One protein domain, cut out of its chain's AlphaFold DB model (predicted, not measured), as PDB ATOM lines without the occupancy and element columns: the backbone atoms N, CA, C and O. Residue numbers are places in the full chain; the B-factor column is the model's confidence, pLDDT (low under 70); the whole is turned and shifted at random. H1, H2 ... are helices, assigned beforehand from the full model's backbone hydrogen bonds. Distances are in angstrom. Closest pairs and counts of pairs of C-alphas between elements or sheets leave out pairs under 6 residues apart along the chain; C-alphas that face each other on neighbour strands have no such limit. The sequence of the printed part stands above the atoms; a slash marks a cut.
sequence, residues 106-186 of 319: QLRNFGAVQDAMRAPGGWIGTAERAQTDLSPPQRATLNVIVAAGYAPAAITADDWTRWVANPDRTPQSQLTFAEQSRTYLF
ATOM      1  N   GLN A 106      -8.485 128.959  15.011       90.62
ATOM      2  CA  GLN A 106      -7.236 128.211  15.123       90.62
ATOM      3  C   GLN A 106      -6.495 128.515  16.436       90.62
ATOM      4  O   GLN A 106      -6.002 127.596  17.093       90.62
ATOM      5  N   LEU A 107      -6.454 129.782  16.861       89.38
ATOM      6  CA  LEU A 107      -5.837 130.175  18.131       89.38
ATOM      7  C   LEU A 107      -6.597 129.599  19.337       89.38
ATOM      8  O   LEU A 107      -5.971 129.128  20.288       89.38
ATOM      9  N   ARG A 108      -7.933 129.538  19.264       88.94
ATOM     10  CA  ARG A 108      -8.756 128.838  20.261       88.94
ATOM     11  C   ARG A 108      -8.462 127.341  20.304       88.94
ATOM     12  O   ARG A 108      -8.349 126.779  21.392       88.94
ATOM     13  N   ASN A 109      -8.308 126.703  19.145       92.69
ATOM     14  CA  ASN A 109      -7.975 125.282  19.062       92.69
ATOM     15  C   ASN A 109      -6.610 124.987  19.696       92.69
ATOM     16  O   ASN A 109      -6.497 124.024  20.451       92.69
ATOM     17  N   PHE A 110      -5.601 125.839  19.474       93.12
ATOM     18  CA  PHE A 110      -4.321 125.715  20.176       93.12
ATOM     19  C   PHE A 110      -4.486 125.798  21.690       93.12
ATOM     20  O   PHE A 110      -3.972 124.940  22.401       93.12
ATOM     21  N   GLY A 111      -5.239 126.782  22.187       91.25
ATOM     22  CA  GLY A 111      -5.543 126.902  23.612       91.25
ATOM     23  C   GLY A 111      -6.170 125.632  24.189       91.25
ATOM     24  O   GLY A 111      -5.638 125.054  25.133       91.25
ATOM     25  N   ALA A 112      -7.245 125.151  23.561       93.81
ATOM     26  CA  ALA A 112      -7.973 123.965  24.005       93.81
ATOM     27  C   ALA A 112      -7.105 122.695  23.999       93.81
ATOM     28  O   ALA A 112      -7.127 121.929  24.963       93.81
ATOM     29  N   VAL A 113      -6.309 122.482  22.944       95.69
ATOM     30  CA  VAL A 113      -5.370 121.352  22.865       95.69
ATOM     31  C   VAL A 113      -4.345 121.425  23.993       95.69
ATOM     32  O   VAL A 113      -4.089 120.425  24.661       95.69
ATOM     33  N   GLN A 114      -3.775 122.603  24.239       93.94
ATOM     34  CA  GLN A 114      -2.729 122.772  25.243       93.94
ATOM     35  C   GLN A 114      -3.262 122.676  26.679       93.94
ATOM     36  O   GLN A 114      -2.567 122.163  27.557       93.94
ATOM     37  N   ASP A 115      -4.500 123.104  26.926       93.69
ATOM     38  CA  ASP A 115      -5.169 122.908  28.215       93.69
ATOM     39  C   ASP A 115      -5.482 121.425  28.465       93.69
ATOM     40  O   ASP A 115      -5.233 120.925  29.562       93.69
ATOM     41  N   ALA A 116      -5.925 120.688  27.439       96.38
ATOM     42  CA  ALA A 116      -6.161 119.248  27.540       96.38
ATOM     43  C   ALA A 116      -4.863 118.453  27.778       96.38
ATOM     44  O   ALA A 116      -4.813 117.606  28.669       96.38
ATOM     45  N   MET A 117      -3.780 118.775  27.060       95.00
ATOM     46  CA  MET A 117      -2.459 118.157  27.269       95.00
ATOM     47  C   MET A 117      -1.930 118.355  28.696       95.00
ATOM     48  O   MET A 117      -1.251 117.477  29.227       95.00
ATOM     49  N   ARG A 118      -2.229 119.501  29.321       93.50
ATOM     50  CA  ARG A 118      -1.790 119.841  30.684       93.50
ATOM     51  C   ARG A 118      -2.713 119.344  31.792       93.50
ATOM     52  O   ARG A 118      -2.319 119.400  32.959       93.50
ATOM     53  N   ALA A 119      -3.919 118.885  31.468       96.38
ATOM     54  CA  ALA A 119      -4.808 118.294  32.458       96.38
ATOM     55  C   ALA A 119      -4.144 117.056  33.103       96.38
ATOM     56  O   ALA A 119      -3.368 116.363  32.437       96.38
ATOM     57  N   PRO A 120      -4.425 116.736  34.382       97.50
ATOM     58  CA  PRO A 120      -3.842 115.567  35.041       97.50
ATOM     59  C   PRO A 120      -4.060 114.276  34.239       97.50
ATOM     60  O   PRO A 120      -5.191 113.869  33.985       97.50
ATOM     61  N   GLY A 121      -2.961 113.640  33.822       95.94
ATOM     62  CA  GLY A 121      -2.987 112.432  32.990       95.94
ATOM     63  C   GLY A 121      -3.406 112.654  31.531       95.94
ATOM     64  O   GLY A 121      -3.572 111.679  30.814       95.94
ATOM     65  N   GLY A 122      -3.587 113.896  31.075       96.44
ATOM     66  CA  GLY A 122      -4.052 114.228  29.724       96.44
ATOM     67  C   GLY A 122      -2.968 114.213  28.644       96.44
ATOM     68  O   GLY A 122      -3.286 114.341  27.466       96.44
ATOM     69  N   TRP A 123      -1.698 114.056  29.012       96.19
ATOM     70  CA  TRP A 123      -0.574 114.146  28.084       96.19
ATOM     71  C   TRP A 123      -0.561 113.024  27.031       96.19
ATOM     72  O   TRP A 123      -0.622 111.839  27.372       96.19
ATOM     73  N   ILE A 124      -0.414 113.398  25.753       94.94
ATOM     74  CA  ILE A 124      -0.273 112.475  24.614       94.94
ATOM     75  C   ILE A 124       1.117 112.639  24.001       94.94
ATOM     76  O   ILE A 124       1.393 113.594  23.270       94.94
ATOM     77  N   GLY A 125       1.997 111.681  24.280       93.75
ATOM     78  CA  GLY A 125       3.309 111.595  23.658       93.75
ATOM     79  C   GLY A 125       3.251 111.023  22.240       93.75
ATOM     80  O   GLY A 125       2.195 110.810  21.640       93.75
ATOM     81  N   THR A 126       4.434 110.783  21.676       92.06
ATOM     82  CA  THR A 126       4.564 110.258  20.312       92.06
ATOM     83  C   THR A 126       3.979 108.858  20.157       92.06
ATOM     84  O   THR A 126       3.432 108.548  19.101       92.06
ATOM     85  N   ALA A 127       4.088 108.017  21.185       86.75
ATOM     86  CA  ALA A 127       3.579 106.656  21.125       86.75
ATOM     87  C   ALA A 127       2.046 106.650  21.179       86.75
ATOM     88  O   ALA A 127       1.410 105.918  20.426       86.75
ATOM     89  N   GLU A 128       1.454 107.488  22.026       88.88
ATOM     90  CA  GLU A 128       0.025 107.493  22.336       88.88
ATOM     91  C   GLU A 128      -0.831 108.047  21.189       88.88
ATOM     92  O   GLU A 128      -1.974 107.631  21.021       88.88
ATOM     93  N   ARG A 129      -0.288 108.936  20.342       87.75
ATOM     94  CA  ARG A 129      -1.060 109.599  19.269       87.75
ATOM     95  C   ARG A 129      -1.662 108.652  18.223       87.75
ATOM     96  O   ARG A 129      -2.538 109.059  17.464       87.75
ATOM     97  N   ALA A 130      -1.147 107.427  18.137       82.25
ATOM     98  CA  ALA A 130      -1.588 106.400  17.194       82.25
ATOM     99  C   ALA A 130      -2.161 105.152  17.896       82.25
ATOM    100  O   ALA A 130      -2.454 104.161  17.230       82.25
ATOM    101  N   GLN A 131      -2.308 105.183  19.225       77.31
ATOM    102  CA  GLN A 131      -2.769 104.043  20.016       77.31
ATOM    103  C   GLN A 131      -4.275 104.072  20.264       77.31
ATOM    104  O   GLN A 131      -4.912 105.121  20.323       77.31
ATOM    105  N   THR A 132      -4.844 102.883  20.449       74.69
ATOM    106  CA  THR A 132      -6.261 102.681  20.781       74.69
ATOM    107  C   THR A 132      -6.496 102.488  22.285       74.69
ATOM    108  O   THR A 132      -7.592 102.787  22.781       74.69
ATOM    109  N   ASP A 133      -5.469 102.045  23.018       87.00
ATOM    110  CA  ASP A 133      -5.507 101.809  24.462       87.00
ATOM    111  C   ASP A 133      -5.010 103.031  25.249       87.00
ATOM    112  O   ASP A 133      -3.879 103.100  25.719       87.00
ATOM    113  N   LEU A 134      -5.864 104.052  25.317       94.06
ATOM    114  CA  LEU A 134      -5.604 105.287  26.055       94.06
ATOM    115  C   LEU A 134      -6.335 105.289  27.396       94.06
ATOM    116  O   LEU A 134      -7.508 104.902  27.478       94.06
ATOM    117  N   SER A 135      -5.693 105.834  28.431       95.50
ATOM    118  CA  SER A 135      -6.401 106.151  29.673       95.50
ATOM    119  C   SER A 135      -7.565 107.128  29.407       95.50
ATOM    120  O   SER A 135      -7.541 107.867  28.416       95.50
ATOM    121  N   PRO A 136      -8.604 107.176  30.262       96.44
ATOM    122  CA  PRO A 136      -9.708 108.122  30.095       96.44
ATOM    123  C   PRO A 136      -9.287 109.592  29.867       96.44
ATOM    124  O   PRO A 136      -9.801 110.186  28.916       96.44
ATOM    125  N   PRO A 137      -8.345 110.188  30.636       97.06
ATOM    126  CA  PRO A 137      -7.908 111.565  30.387       97.06
ATOM    127  C   PRO A 137      -7.161 111.723  29.054       97.06
ATOM    128  O   PRO A 137      -7.423 112.671  28.321       97.06
ATOM    129  N   GLN A 138      -6.312 110.765  28.673       96.88
ATOM    130  CA  GLN A 138      -5.651 110.766  27.363       96.88
ATOM    131  C   GLN A 138      -6.658 110.699  26.211       96.88
ATOM    132  O   GLN A 138      -6.542 111.415  25.219       96.88
ATOM    133  N   ARG A 139      -7.697 109.872  26.349       96.00
ATOM    134  CA  ARG A 139      -8.764 109.765  25.351       96.00
ATOM    135  C   ARG A 139      -9.537 111.077  25.210       96.00
ATOM    136  O   ARG A 139      -9.865 111.465  24.094       96.00
ATOM    137  N   ALA A 140      -9.779 111.783  26.317       97.00
ATOM    138  CA  ALA A 140     -10.380 113.114  26.289       97.00
ATOM    139  C   ALA A 140      -9.489 114.126  25.547       97.00
ATOM    140  O   ALA A 140      -9.985 114.839  24.675       97.00
ATOM    141  N   THR A 141      -8.178 114.134  25.805       97.56
ATOM    142  CA  THR A 141      -7.228 114.979  25.063       97.56
ATOM    143  C   THR A 141      -7.200 114.647  23.578       97.56
ATOM    144  O   THR A 141      -7.268 115.550  22.744       97.56
ATOM    145  N   LEU A 142      -7.157 113.361  23.223       95.88
ATOM    146  CA  LEU A 142      -7.183 112.942  21.825       95.88
ATOM    147  C   LEU A 142      -8.462 113.421  21.124       95.88
ATOM    148  O   LEU A 142      -8.387 113.914  20.000       95.88
ATOM    149  N   ASN A 143      -9.614 113.349  21.796       96.06
ATOM    150  CA  ASN A 143     -10.877 113.857  21.262       96.06
ATOM    151  C   ASN A 143     -10.823 115.367  20.993       96.06
ATOM    152  O   ASN A 143     -11.315 115.800  19.956       96.06
ATOM    153  N   VAL A 144     -10.199 116.162  21.872       97.44
ATOM    154  CA  VAL A 144     -10.003 117.608  21.645       97.44
ATOM    155  C   VAL A 144      -9.133 117.858  20.412       97.44
ATOM    156  O   VAL A 144      -9.469 118.697  19.581       97.44
ATOM    157  N   ILE A 145      -8.044 117.102  20.250       96.38
ATOM    158  CA  ILE A 145      -7.130 117.241  19.106       96.38
ATOM    159  C   ILE A 145      -7.824 116.872  17.787       96.38
ATOM    160  O   ILE A 145      -7.681 117.584  16.791       96.38
ATOM    161  N   VAL A 146      -8.599 115.787  17.775       95.44
ATOM    162  CA  VAL A 146      -9.369 115.364  16.595       95.44
ATOM    163  C   VAL A 146     -10.489 116.360  16.287       95.44
ATOM    164  O   VAL A 146     -10.671 116.725  15.129       95.44
ATOM    165  N   ALA A 147     -11.195 116.862  17.305       95.50
ATOM    166  CA  ALA A 147     -12.232 117.881  17.139       95.50
ATOM    167  C   ALA A 147     -11.673 119.220  16.628       95.50
ATOM    168  O   ALA A 147     -12.365 119.940  15.917       95.50
ATOM    169  N   ALA A 148     -10.412 119.536  16.938       95.19
ATOM    170  CA  ALA A 148      -9.704 120.678  16.366       95.19
ATOM    171  C   ALA A 148      -9.331 120.491  14.878       95.19
ATOM    172  O   ALA A 148      -8.851 121.437  14.260       95.19
ATOM    173  N   GLY A 149      -9.548 119.300  14.304       95.00
ATOM    174  CA  GLY A 149      -9.325 118.998  12.888       95.00
ATOM    175  C   GLY A 149      -7.955 118.395  12.563       95.00
ATOM    176  O   GLY A 149      -7.589 118.319  11.387       95.00
ATOM    177  N   TYR A 150      -7.175 117.982  13.567       95.75
ATOM    178  CA  TYR A 150      -5.912 117.277  13.336       95.75
ATOM    179  C   TYR A 150      -6.142 115.786  13.074       95.75
ATOM    180  O   TYR A 150      -7.082 115.179  13.582       95.75
ATOM    181  N   ALA A 151      -5.215 115.178  12.334       93.38
ATOM    182  CA  ALA A 151      -5.111 113.733  12.165       93.38
ATOM    183  C   ALA A 151      -3.838 113.231  12.879       93.38
ATOM    184  O   ALA A 151      -2.784 113.151  12.245       93.38
ATOM    185  N   PRO A 152      -3.891 112.898  14.185       94.31
ATOM    186  CA  PRO A 152      -2.694 112.635  14.994       94.31
ATOM    187  C   PRO A 152      -1.774 111.553  14.425       94.31
ATOM    188  O   PRO A 152      -0.563 111.743  14.354       94.31
ATOM    189  N   ALA A 153      -2.344 110.454  13.928       91.94
ATOM    190  CA  ALA A 153      -1.581 109.368  13.312       91.94
ATOM    191  C   ALA A 153      -0.884 109.763  11.992       91.94
ATOM    192  O   ALA A 153       0.071 109.102  11.591       91.94
ATOM    193  N   ALA A 154      -1.338 110.824  11.316       92.69
ATOM    194  CA  ALA A 154      -0.715 111.321  10.090       92.69
ATOM    195  C   ALA A 154       0.459 112.275  10.363       92.69
ATOM    196  O   ALA A 154       1.271 112.494   9.464       92.69
ATOM    197  N   ILE A 155       0.559 112.839  11.572       94.75
ATOM    198  CA  ILE A 155       1.637 113.750  11.971       94.75
ATOM    199  C   ILE A 155       2.897 112.934  12.302       94.75
ATOM    200  O   ILE A 155       2.839 111.904  12.983       94.75
ATOM    201  N   THR A 156       4.053 113.391  11.811       92.94
ATOM    202  CA  THR A 156       5.339 112.718  12.055       92.94
ATOM    203  C   THR A 156       5.730 112.768  13.537       92.94
ATOM    204  O   THR A 156       5.219 113.583  14.303       92.94
ATOM    205  N   ALA A 157       6.635 111.885  13.972       93.31
ATOM    206  CA  ALA A 157       7.083 111.864  15.366       93.31
ATOM    207  C   ALA A 157       7.747 113.171  15.799       93.31
ATOM    208  O   ALA A 157       7.437 113.692  16.875       93.31
ATOM    209  N   ASP A 158       8.591 113.711  14.932       93.50
ATOM    210  CA  ASP A 158       9.329 114.940  15.194       93.50
ATOM    211  C   ASP A 158       8.384 116.141  15.224       93.50
ATOM    212  O   ASP A 158       8.422 116.933  16.165       93.50
ATOM    213  N   ASP A 159       7.466 116.229  14.257       94.88
ATOM    214  CA  ASP A 159       6.474 117.301  14.213       94.88
ATOM    215  C   ASP A 159       5.527 117.256  15.414       94.88
ATOM    216  O   ASP A 159       5.246 118.293  16.015       94.88
ATOM    217  N   TRP A 160       5.066 116.067  15.812       95.81
ATOM    218  CA  TRP A 160       4.221 115.906  16.994       95.81
ATOM    219  C   TRP A 160       4.935 116.381  18.257       95.81
ATOM    220  O   TRP A 160       4.387 117.170  19.025       95.81
ATOM    221  N   THR A 161       6.172 115.917  18.443       95.06
ATOM    222  CA  THR A 161       6.996 116.239  19.611       95.06
ATOM    223  C   THR A 161       7.314 117.729  19.668       95.06
ATOM    224  O   THR A 161       7.307 118.306  20.747       95.06
ATOM    225  N   ARG A 162       7.562 118.370  18.520       94.50
ATOM    226  CA  ARG A 162       7.924 119.790  18.444       94.50
ATOM    227  C   ARG A 162       6.733 120.731  18.579       94.50
ATOM    228  O   ARG A 162       6.840 121.736  19.281       94.50
ATOM    229  N   TRP A 163       5.650 120.469  17.852       95.06
ATOM    230  CA  TRP A 163       4.557 121.428  17.699       95.06
ATOM    231  C   TRP A 163       3.436 121.210  18.701       95.06
ATOM    232  O   TRP A 163       2.928 122.189  19.241       95.06
ATOM    233  N   VAL A 164       3.053 119.955  18.943       95.19
ATOM    234  CA  VAL A 164       1.824 119.618  19.673       95.19
ATOM    235  C   VAL A 164       2.133 119.248  21.121       95.19
ATOM    236  O   VAL A 164       1.633 119.887  22.043       95.19
ATOM    237  N   ALA A 165       2.987 118.244  21.321       95.25
ATOM    238  CA  ALA A 165       3.344 117.694  22.626       95.25
ATOM    239  C   ALA A 165       4.594 118.359  23.225       95.25
ATOM    240  O   ALA A 165       5.341 117.726  23.960       95.25
ATOM    241  N   ASN A 166       4.873 119.617  22.893       93.19
ATOM    242  CA  ASN A 166       6.021 120.329  23.441       93.19
ATOM    243  C   ASN A 166       5.589 121.203  24.624       93.19
ATOM    244  O   ASN A 166       4.840 122.157  24.406       93.19
ATOM    245  N   PRO A 167       6.035 120.919  25.861       88.81
ATOM    246  CA  PRO A 167       5.671 121.733  27.013       88.81
ATOM    247  C   PRO A 167       6.601 122.941  27.197       88.81
ATOM    248  O   PRO A 167       6.325 123.791  28.043       88.81
ATOM    249  N   ASP A 168       7.709 123.016  26.450       89.50
ATOM    250  CA  ASP A 168       8.645 124.131  26.517       89.50
ATOM    251  C   ASP A 168       8.081 125.340  25.758       89.50
ATOM    252  O   ASP A 168       7.650 125.251  24.605       89.50
ATOM    253  N   ARG A 169       8.107 126.490  26.430       87.19
ATOM    254  CA  ARG A 169       7.627 127.786  25.932       87.19
ATOM    255  C   ARG A 169       8.682 128.544  25.129       87.19
ATOM    256  O   ARG A 169       8.380 129.558  24.509       87.19
ATOM    257  N   THR A 170       9.927 128.080  25.170       88.12
ATOM    258  CA  THR A 170      11.061 128.663  24.450       88.12
ATOM    259  C   THR A 170      11.028 128.354  22.946       88.12
ATOM    260  O   THR A 170      11.209 129.276  22.146       88.12
ATOM    261  N   PRO A 171      10.813 127.100  22.500       89.38
ATOM    262  CA  PRO A 171      10.720 126.782  21.082       89.38
ATOM    263  C   PRO A 171       9.394 127.243  20.467       89.38
ATOM    264  O   PRO A 171       8.361 127.369  21.119       89.38
ATOM    265  N   GLN A 172       9.415 127.435  19.151       90.75
ATOM    266  CA  GLN A 172       8.214 127.678  18.354       90.75
ATOM    267  C   GLN A 172       7.333 126.422  18.334       90.75
ATOM    268  O   GLN A 172       7.754 125.375  17.834       90.75
ATOM    269  N   SER A 173       6.126 126.538  18.889       93.75
ATOM    270  CA  SER A 173       5.163 125.448  19.064       93.75
ATOM    271  C   SER A 173       3.726 125.988  19.111       93.75
ATOM    272  O   SER A 173       3.506 127.205  19.146       93.75
ATOM    273  N   GLN A 174       2.732 125.094  19.142       93.56
ATOM    274  CA  GLN A 174       1.342 125.492  19.396       93.56
ATOM    275  C   GLN A 174       1.181 126.148  20.771       93.56
ATOM    276  O   GLN A 174       0.384 127.074  20.914       93.56
ATOM    277  N   LEU A 175       1.951 125.703  21.772       93.31
ATOM    278  CA  LEU A 175       1.952 126.314  23.095       93.31
ATOM    279  C   LEU A 175       2.357 127.784  23.027       93.31
ATOM    280  O   LEU A 175       1.649 128.647  23.544       93.31
ATOM    281  N   THR A 176       3.449 128.072  22.329       92.81
ATOM    282  CA  THR A 176       3.945 129.437  22.167       92.81
ATOM    283  C   THR A 176       2.912 130.314  21.457       92.81
ATOM    284  O   THR A 176       2.634 131.417  21.925       92.81
ATOM    285  N   PHE A 177       2.254 129.815  20.402       91.31
ATOM    286  CA  PHE A 177       1.145 130.537  19.761       91.31
ATOM    287  C   PHE A 177      -0.019 130.807  20.715       91.31
ATOM    288  O   PHE A 177      -0.508 131.936  20.777       91.31
ATOM    289  N   ALA A 178      -0.462 129.789  21.454       90.44
ATOM    290  CA  ALA A 178      -1.562 129.914  22.401       90.44
ATOM    291  C   ALA A 178      -1.247 130.979  23.463       90.44
ATOM    292  O   ALA A 178      -2.073 131.841  23.755       90.44
ATOM    293  N   GLU A 179      -0.036 130.973  24.015       91.00
ATOM    294  CA  GLU A 179       0.353 131.910  25.067       91.00
ATOM    295  C   GLU A 179       0.517 133.338  24.564       91.00
ATOM    296  O   GLU A 179       0.031 134.262  25.215       91.00
ATOM    297  N   GLN A 180       1.136 133.526  23.401       90.62
ATOM    298  CA  GLN A 180       1.283 134.840  22.770       90.62
ATOM    299  C   GLN A 180      -0.080 135.437  22.434       90.62
ATOM    300  O   GLN A 180      -0.364 136.585  22.766       90.62
ATOM    301  N   SER A 181      -0.956 134.616  21.860       87.75
ATOM    302  CA  SER A 181      -2.330 134.985  21.562       87.75
ATOM    303  C   SER A 181      -3.103 135.384  22.823       87.75
ATOM    304  O   SER A 181      -3.630 136.491  22.879       87.75
ATOM    305  N   ARG A 182      -3.077 134.558  23.877       87.06
ATOM    306  CA  ARG A 182      -3.743 134.854  25.160       87.06
ATOM    307  C   ARG A 182      -3.179 136.086  25.878       87.06
ATOM    308  O   ARG A 182      -3.852 136.710  26.688       87.06
ATOM    309  N   THR A 183      -1.903 136.388  25.667       89.19
ATOM    310  CA  THR A 183      -1.242 137.502  26.360       89.19
ATOM    311  C   THR A 183      -1.483 138.823  25.639       89.19
ATOM    312  O   THR A 183      -1.682 139.841  26.297       89.19
ATOM    313  N   TYR A 184      -1.470 138.815  24.302       88.88
ATOM    314  CA  TYR A 184      -1.374 140.043  23.511       88.88
ATOM    315  C   TYR A 184      -2.523 140.281  22.525       88.88
ATOM    316  O   TYR A 184      -2.734 141.427  22.138       88.88
ATOM    317  N   LEU A 185      -3.252 139.240  22.110       84.19
ATOM    318  CA  LEU A 185      -4.291 139.342  21.074       84.19
ATOM    319  C   LEU A 185      -5.704 139.155  21.640       84.19
ATOM    320  O   LEU A 185      -6.580 139.975  21.380       84.19
ATOM    321  N   PHE A 186      -5.919 138.114  22.443       80.62
ATOM    322  CA  PHE A 186      -7.191 137.830  23.103       80.62
ATOM    323  C   PHE A 186      -6.978 137.731  24.602       80.62
ATOM    324  O   PHE A 186      -6.092 137.005  25.038       80.62
TER     325      PHE A 186
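AT A GLANCE: This is residues 106 to 186 of the 319 residues of an uncharacterized protein of Sphingopyxis sp. H050 (UniProt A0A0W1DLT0). H1 sits in the middle, with H2 folded back beside it as a helical hairpin, while H3 and H4, set nearly end to end, run across H1, H4 crossing it steeply. Residues 119 to 135, the long loop between H1 and H2, and the far part of H4 make the two ends of the longest axis. The printed part has 81 residues with four named helices, in the order H1, H2, H3, H4, and no named strand; the class is all helix. It is compact, with a radius of gyration of the C-alphas of 12.0 A, and elongated in outline, spanning 38 by 23 by 22 A.

IN THESE COORDINATES: Find C-alpha 106 at (-7.236, 128.211, 15.123); from there H1, residues 106 to 118, runs 18.5 A. H2, residues 136 to 147, begins with C-alpha 136 at (-9.708, 108.122, 30.095) and covers 16.4 A. H3 is residues 157 to 164, 10.3 A. H4, residues 174 to 185, covers 15.0 A and ends with C-alpha 185 at (-4.291, 139.342, 21.074).

HOW THE PARTS SIT: Start at H1: its residues 112 to 117 alone touch H2, closest at the C-alphas of Ala 116 and Thr 141, 5.0 A, at a shallow tilt of 10 degrees, opposite ways. H1 touches H4 at the C-alphas of Gly 111 and Ala 178, 5.1 A, at a steep tilt of 59 degrees. H4 touches H3 with residues 174 to 175 alone, closest at the C-alphas of Trp 163 and Gln 174, 5.5 A, at a shallow tilt of 16 degrees, the same way. H2 is apart from H3 and H4. In H1, H2, H3 and H4 every O i to N i+4 pair is within hydrogen-bond range.

THE WHOLE: Look for the two farthest C-alphas at Asp 133 and Tyr 184, 38.5 A apart. The printed part has no cut, the link from H1 to H2 is long, and no printed residue is under 70 in pLDDT.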